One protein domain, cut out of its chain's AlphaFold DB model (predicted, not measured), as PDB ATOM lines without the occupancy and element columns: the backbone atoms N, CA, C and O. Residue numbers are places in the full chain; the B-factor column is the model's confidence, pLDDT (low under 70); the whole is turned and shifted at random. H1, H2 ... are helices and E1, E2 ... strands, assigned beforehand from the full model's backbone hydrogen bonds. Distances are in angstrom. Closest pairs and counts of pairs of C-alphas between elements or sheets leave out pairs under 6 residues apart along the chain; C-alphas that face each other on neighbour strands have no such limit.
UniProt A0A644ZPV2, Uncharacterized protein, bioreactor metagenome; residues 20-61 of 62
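What this domain is: This is residues 20 to 61 of the 62 residues of an uncharacterized protein of bioreactor metagenome (UniProt A0A644ZPV2). Look for one long, narrow hairpin of two strands, E1 and E2, with the loop of residues 37 to 44 at its far tip and two short helices, H1 and H2, at its other end. The first two residues, 20 to 21, fold back to pair beside E1, and the whole is loosely built and flat. The printed part has 42 residues with two named helices and two named strands, in the order H1, E1, E2, H2; the sheet, E1 - E2, is antiparallel and the class is mixed, helices and strands. The C-alphas span 38 by 24 by 10 A, with a radius of gyration of 12.3 A.

How they stand to each other: Begin with E1, residues 32 to 36, and E2, residues 45 to 49, a hairpin of antiparallel strands at 166 degrees. Within hydrogen-bond range you will find N 33 and O 48 at 2.9 A, and N 35 and O 46 at 2.8 A. Residues 20 to 21 pair antiparallel with residues 34 to 35 of E1. H1, residues 26 to 31, and H2, residues 51 to 59, only just touch, with 3 pairs of C-alphas within 8 A; the closest are those of Cys 31 and Val 53, 6.4 A apart. They run the same way at a steep tilt of 46 degrees. In H1 and H2 every O i to N i+4 pair is within hydrogen-bond range.

Where its parts are: Find C-alpha 32 at (-16.936, -3.671, 8.043); from there E1 runs 13.5 A to C-alpha 36. E2 is 12.8 A long. H1 begins at C-alpha 26, (-12.059, -6.167, 16.567), and is 8.7 A long; H2 runs 12.4 A and ends at C-alpha 59, (-10.668, 11.443, 2.051).

The domain as a whole: The C-alphas farthest apart are those of Ser 40 and Gly 59, 37.7 A. The printed part has no cut. The links H1 to E1 and E2 to H2 are tight, and E1 to E2 is short. Mean pLDDT of the printed part is 91.7; residues 60 to 61 are under 70.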
ATOM      1  N   PHE A  20     -23.343 -13.678   4.928       94.19
ATOM      2  CA  PHE A  20     -22.546 -12.911   5.881       94.19
ATOM      3  C   PHE A  20     -21.461 -13.787   6.519       94.19
ATOM      4  O   PHE A  20     -21.734 -14.888   7.002       94.19
ATOM      5  N   HIS A  21     -20.233 -13.281   6.541       92.88
ATOM      6  CA  HIS A  21     -19.122 -13.878   7.260       92.88
ATOM      7  C   HIS A  21     -18.890 -13.097   8.560       92.88
ATOM      8  O   HIS A  21     -18.463 -11.940   8.501       92.88
ATOM      9  N   PRO A  22     -19.168 -13.694   9.733       90.94
ATOM     10  CA  PRO A  22     -19.015 -13.000  11.001       90.94
ATOM     11  C   PRO A  22     -17.549 -12.654  11.262       90.94
ATOM     12  O   PRO A  22     -16.649 -13.474  11.057       90.94
ATOM     13  N   ALA A  23     -17.326 -11.436  11.748       92.38
ATOM     14  CA  ALA A  23     -16.024 -11.004  12.222       92.38
ATOM     15  C   ALA A  23     -15.593 -11.830  13.446       92.38
ATOM     16  O   ALA A  23     -16.408 -12.241  14.271       92.38
ATOM     17  N   LYS A  24     -14.289 -12.083  13.548       94.88
ATOM     18  CA  LYS A  24     -13.645 -12.836  14.635       94.88
ATOM     19  C   LYS A  24     -12.695 -11.976  15.462       94.88
ATOM     20  O   LYS A  24     -12.235 -12.416  16.511       94.88
ATOM     21  N   THR A  25     -12.351 -10.787  14.972       95.31
ATOM     22  CA  THR A  25     -11.437  -9.858  15.644       95.31
ATOM     23  C   THR A  25     -11.998  -8.436  15.606       95.31
ATOM     24  O   THR A  25     -12.694  -8.092  14.648       95.31
ATOM     25  N   PRO A  26     -11.635  -7.571  16.573       94.00
ATOM     26  CA  PRO A  26     -12.059  -6.167  16.567       94.00
ATOM     27  C   PRO A  26     -11.649  -5.417  15.294       94.00
ATOM     28  O   PRO A  26     -12.345  -4.523  14.829       94.00
ATOM     29  N   VAL A  27     -10.520  -5.807  14.690       93.56
ATOM     30  CA  VAL A  27     -10.066  -5.241  13.414       93.56
ATOM     31  C   VAL A  27     -11.019  -5.615  12.279       93.56
ATOM     32  O   VAL A  27     -11.329  -4.773  11.446       93.56
ATOM     33  N   GLN A  28     -11.512  -6.855  12.242       92.50
ATOM     34  CA  GLN A  28     -12.482  -7.274  11.226       92.50
ATOM     35  C   GLN A  28     -13.815  -6.538  11.381       92.50
ATOM     36  O   GLN A  28     -14.379  -6.117  10.375       92.50
ATOM     37  N   GLU A  29     -14.273  -6.321  12.616       91.38
ATOM     38  CA  GLU A  29     -15.462  -5.505  12.895       91.38
ATOM     39  C   GLU A  29     -15.267  -4.054  12.443       91.38
ATOM     40  O   GLU A  29     -16.140  -3.486  11.790       91.38
ATOM     41  N   TYR A  30     -14.097  -3.475  12.732       93.44
ATOM     42  CA  TYR A  30     -13.749  -2.128  12.292       93.44
ATOM     43  C   TYR A  30     -13.698  -2.007  10.765       93.44
ATOM     44  O   TYR A  30     -14.105  -0.983  10.228       93.44
ATOM     45  N   CYS A  31     -13.227  -3.029  10.046       93.69
ATOM     46  CA  CYS A  31     -13.178  -3.004   8.584       93.69
ATOM     47  C   CYS A  31     -14.576  -2.939   7.950       93.69
ATOM     48  O   CYS A  31     -14.761  -2.234   6.956       93.69
ATOM     49  N   GLY A  32     -15.553  -3.656   8.513       93.81
ATOM     50  CA  GLY A  32     -16.936  -3.671   8.043       93.81
ATOM     51  C   GLY A  32     -17.540  -5.074   7.956       93.81
ATOM     52  O   GLY A  32     -17.128  -6.000   8.651       93.81
ATOM     53  N   ALA A  33     -18.544  -5.237   7.094       93.69
ATOM     54  CA  ALA A  33     -19.289  -6.483   6.944       93.69
ATOM     55  C   ALA A  33     -18.823  -7.266   5.710       93.69
ATOM     56  O   ALA A  33     -18.952  -6.801   4.575       93.69
ATOM     57  N   TRP A  34     -18.294  -8.469   5.931       94.62
ATOM     58  CA  TRP A  34     -17.802  -9.341   4.866       94.62
ATOM     59  C   TRP A  34     -18.891 -10.313   4.408       94.62
ATOM     60  O   TRP A  34     -19.596 -10.898   5.229       94.62
ATOM     61  N   TYR A  35     -19.005 -10.522   3.100       95.50
ATOM     62  CA  TYR A  35     -19.933 -11.470   2.492       95.50
ATOM     63  C   TYR A  35     -19.219 -12.351   1.467       95.50
ATOM     64  O   TYR A  35     -18.283 -11.902   0.803       95.50
ATOM     65  N   TYR A  36     -19.668 -13.594   1.304       95.44
ATOM     66  CA  TYR A  36     -19.144 -14.533   0.306       95.44
ATOM     67  C   TYR A  36     -20.273 -15.251  -0.436       95.44
ATOM     68  O   TYR A  36     -21.382 -15.406   0.078       95.44
ATOM     69  N   CYS A  37     -20.010 -15.661  -1.674       96.25
ATOM     70  CA  CYS A  37     -20.932 -16.509  -2.418       96.25
ATOM     71  C   CYS A  37     -20.836 -17.950  -1.900       96.25
ATOM     72  O   CYS A  37     -19.738 -18.465  -1.719       96.25
ATOM     73  N   HIS A  38     -21.980 -18.587  -1.658       95.12
ATOM     74  CA  HIS A  38     -22.048 -19.960  -1.147       95.12
ATOM     75  C   HIS A  38     -22.094 -21.022  -2.256       95.12
ATOM     76  O   HIS A  38     -22.061 -22.214  -1.955       95.12
ATOM     77  N   GLU A  39     -22.178 -20.605  -3.523       96.12
ATOM     78  CA  GLU A  39     -22.168 -21.513  -4.669       96.12
ATOM     79  C   GLU A  39     -20.828 -22.249  -4.767       96.12
ATOM     80  O   GLU A  39     -19.751 -21.655  -4.630       96.12
ATOM     81  N   SER A  40     -20.894 -23.558  -5.012       93.88
ATOM     82  CA  SER A  40     -19.709 -24.417  -5.063       93.88
ATOM     83  C   SER A  40     -18.742 -23.961  -6.160       93.88
ATOM     84  O   SER A  40     -19.128 -23.780  -7.311       93.88
ATOM     85  N   GLY A  41     -17.470 -23.772  -5.799       93.25
ATOM     86  CA  GLY A  41     -16.429 -23.297  -6.715       93.25
ATOM     87  C   GLY A  41     -16.409 -21.781  -6.947       93.25
ATOM     88  O   GLY A  41     -15.537 -21.295  -7.666       93.25
ATOM     89  N   CYS A  42     -17.310 -21.009  -6.328       95.19
ATOM     90  CA  CYS A  42     -17.295 -19.553  -6.417       95.19
ATOM     91  C   CYS A  42     -16.350 -18.927  -5.377       95.19
ATOM     92  O   CYS A  42     -16.484 -19.165  -4.181       95.19
ATOM     93  N   ALA A  43     -15.438 -18.058  -5.822       95.19
ATOM     94  CA  ALA A  43     -14.540 -17.291  -4.946       95.19
ATOM     95  C   ALA A  43     -14.993 -15.831  -4.729       95.19
ATOM     96  O   ALA A  43     -14.255 -15.024  -4.161       95.19
ATOM     97  N   CYS A  44     -16.188 -15.458  -5.201       96.25
ATOM     98  CA  CYS A  44     -16.686 -14.094  -5.057       96.25
ATOM     99  C   CYS A  44     -16.907 -13.748  -3.583       96.25
ATOM    100  O   CYS A  44     -17.634 -14.434  -2.861       96.25
ATOM    101  N   SER A  45     -16.339 -12.622  -3.167       94.88
ATOM    102  CA  SER A  45     -16.571 -12.017  -1.863       94.88
ATOM    103  C   SER A  45     -16.688 -10.504  -2.001       94.88
ATOM    104  O   SER A  45     -16.256  -9.928  -2.999       94.88
ATOM    105  N   THR A  46     -17.322  -9.867  -1.025       94.94
ATOM    106  CA  THR A  46     -17.427  -8.410  -0.963       94.94
ATOM    107  C   THR A  46     -17.332  -7.948   0.480       94.94
ATOM    108  O   THR A  46     -17.847  -8.603   1.387       94.94
ATOM    109  N   LEU A  47     -16.679  -6.807   0.685       93.75
ATOM    110  CA  LEU A  47     -16.611  -6.120   1.965       93.75
ATOM    111  C   LEU A  47     -17.437  -4.842   1.850       93.75
ATOM    112  O   LEU A  47     -17.117  -3.972   1.043       93.75
ATOM    113  N   ILE A  48     -18.490  -4.730   2.655       93.31
ATOM    114  CA  ILE A  48     -19.194  -3.466   2.855       93.31
ATOM    115  C   ILE A  48     -18.426  -2.717   3.947       93.31
ATOM    116  O   ILE A  48     -18.461  -3.166   5.097       93.31
ATOM    117  N   PRO A  49     -17.703  -1.628   3.624       93.31
ATOM    118  CA  PRO A  49     -16.831  -0.988   4.596       93.31
ATOM    119  C   PRO A  49     -17.647  -0.313   5.699       93.31
ATOM    120  O   PRO A  49     -18.740   0.199   5.436       93.31
ATOM    121  N   SER A  50     -17.105  -0.282   6.916       93.00
ATOM    122  CA  SER A  50     -17.691   0.471   8.030       93.00
ATOM    123  C   SER A  50     -17.730   1.980   7.735       93.00
ATOM    124  O   SER A  50     -16.941   2.466   6.917       93.00
ATOM    125  N   PRO A  51     -18.603   2.761   8.397       91.44
ATOM    126  CA  PRO A  51     -18.639   4.215   8.235       91.44
ATOM    127  C   PRO A  51     -17.285   4.897   8.479       91.44
ATOM    128  O   PRO A  51     -16.955   5.887   7.827       91.44
ATOM    129  N   GLU A  52     -16.492   4.384   9.416       92.56
ATOM    130  CA  GLU A  52     -15.159   4.882   9.740       92.56
ATOM    131  C   GLU A  52     -14.196   4.676   8.569       92.56
ATOM    132  O   GLU A  52     -13.490   5.607   8.177       92.56
ATOM    133  N   VAL A  53     -14.207   3.481   7.976       92.31
ATOM    134  CA  VAL A  53     -13.362   3.150   6.824       92.31
ATOM    135  C   VAL A  53     -13.822   3.893   5.570       92.31
ATOM    136  O   VAL A  53     -12.978   4.401   4.833       92.31
ATOM    137  N   GLN A  54     -15.133   4.043   5.348       92.50
ATOM    138  CA  GLN A  54     -15.670   4.816   4.220       92.50
ATOM    139  C   GLN A  54     -15.142   6.256   4.221       92.50
ATOM    140  O   GLN A  54     -14.620   6.706   3.203       92.50
ATOM    141  N   LYS A  55     -15.160   6.938   5.374       92.19
ATOM    142  CA  LYS A  55     -14.628   8.308   5.508       92.19
ATOM    143  C   LYS A  55     -13.149   8.407   5.123       92.19
ATOM    144  O   LYS A  55     -12.738   9.378   4.489       92.19
ATOM    145  N   ILE A  56     -12.345   7.407   5.489       91.56
ATOM    146  CA  ILE A  56     -10.917   7.353   5.138       91.56
ATOM    147  C   ILE A  56     -10.746   7.159   3.626       91.56
ATOM    148  O   ILE A  56      -9.934   7.844   2.996       91.56
ATOM    149  N   MET A  57     -11.529   6.259   3.025       87.81
ATOM    150  CA  MET A  57     -11.492   5.996   1.584       87.81
ATOM    151  C   MET A  57     -11.928   7.215   0.762       87.81
ATOM    152  O   MET A  57     -11.328   7.507  -0.270       87.81
ATOM    153  N   GLU A  58     -12.942   7.950   1.219       87.62
ATOM    154  CA  GLU A  58     -13.414   9.182   0.583       87.62
ATOM    155  C   GLU A  58     -12.384  10.311   0.688       87.62
ATOM    156  O   GLU A  58     -12.120  10.996  -0.300       87.62
ATOM    157  N   GLY A  59     -11.740  10.464   1.850       77.31
ATOM    158  CA  GLY A  59     -10.668  11.443   2.051       77.31
ATOM    159  C   GLY A  59      -9.413  11.180   1.210       77.31
ATOM    160  O   GLY A  59      -8.658  12.112   0.938       77.31
ATOM    161  N   SER A  60      -9.216   9.937   0.762       69.38
ATOM    162  CA  SER A  60      -8.057   9.508  -0.035       69.38
ATOM    163  C   SER A  60      -8.228   9.706  -1.548       69.38
ATOM    164  O   SER A  60      -7.288   9.466  -2.297       69.38
ATOM    165  N   LYS A  61      -9.401  10.147  -2.027       62.16
ATOM    166  CA  LYS A  61      -9.675  10.408  -3.459       62.16
ATOM    167  C   LYS A  61      -9.195  11.790  -3.952       62.16
ATOM    168  O   LYS A  61      -9.769  12.317  -4.905       62.16
TER     169      LYS A  61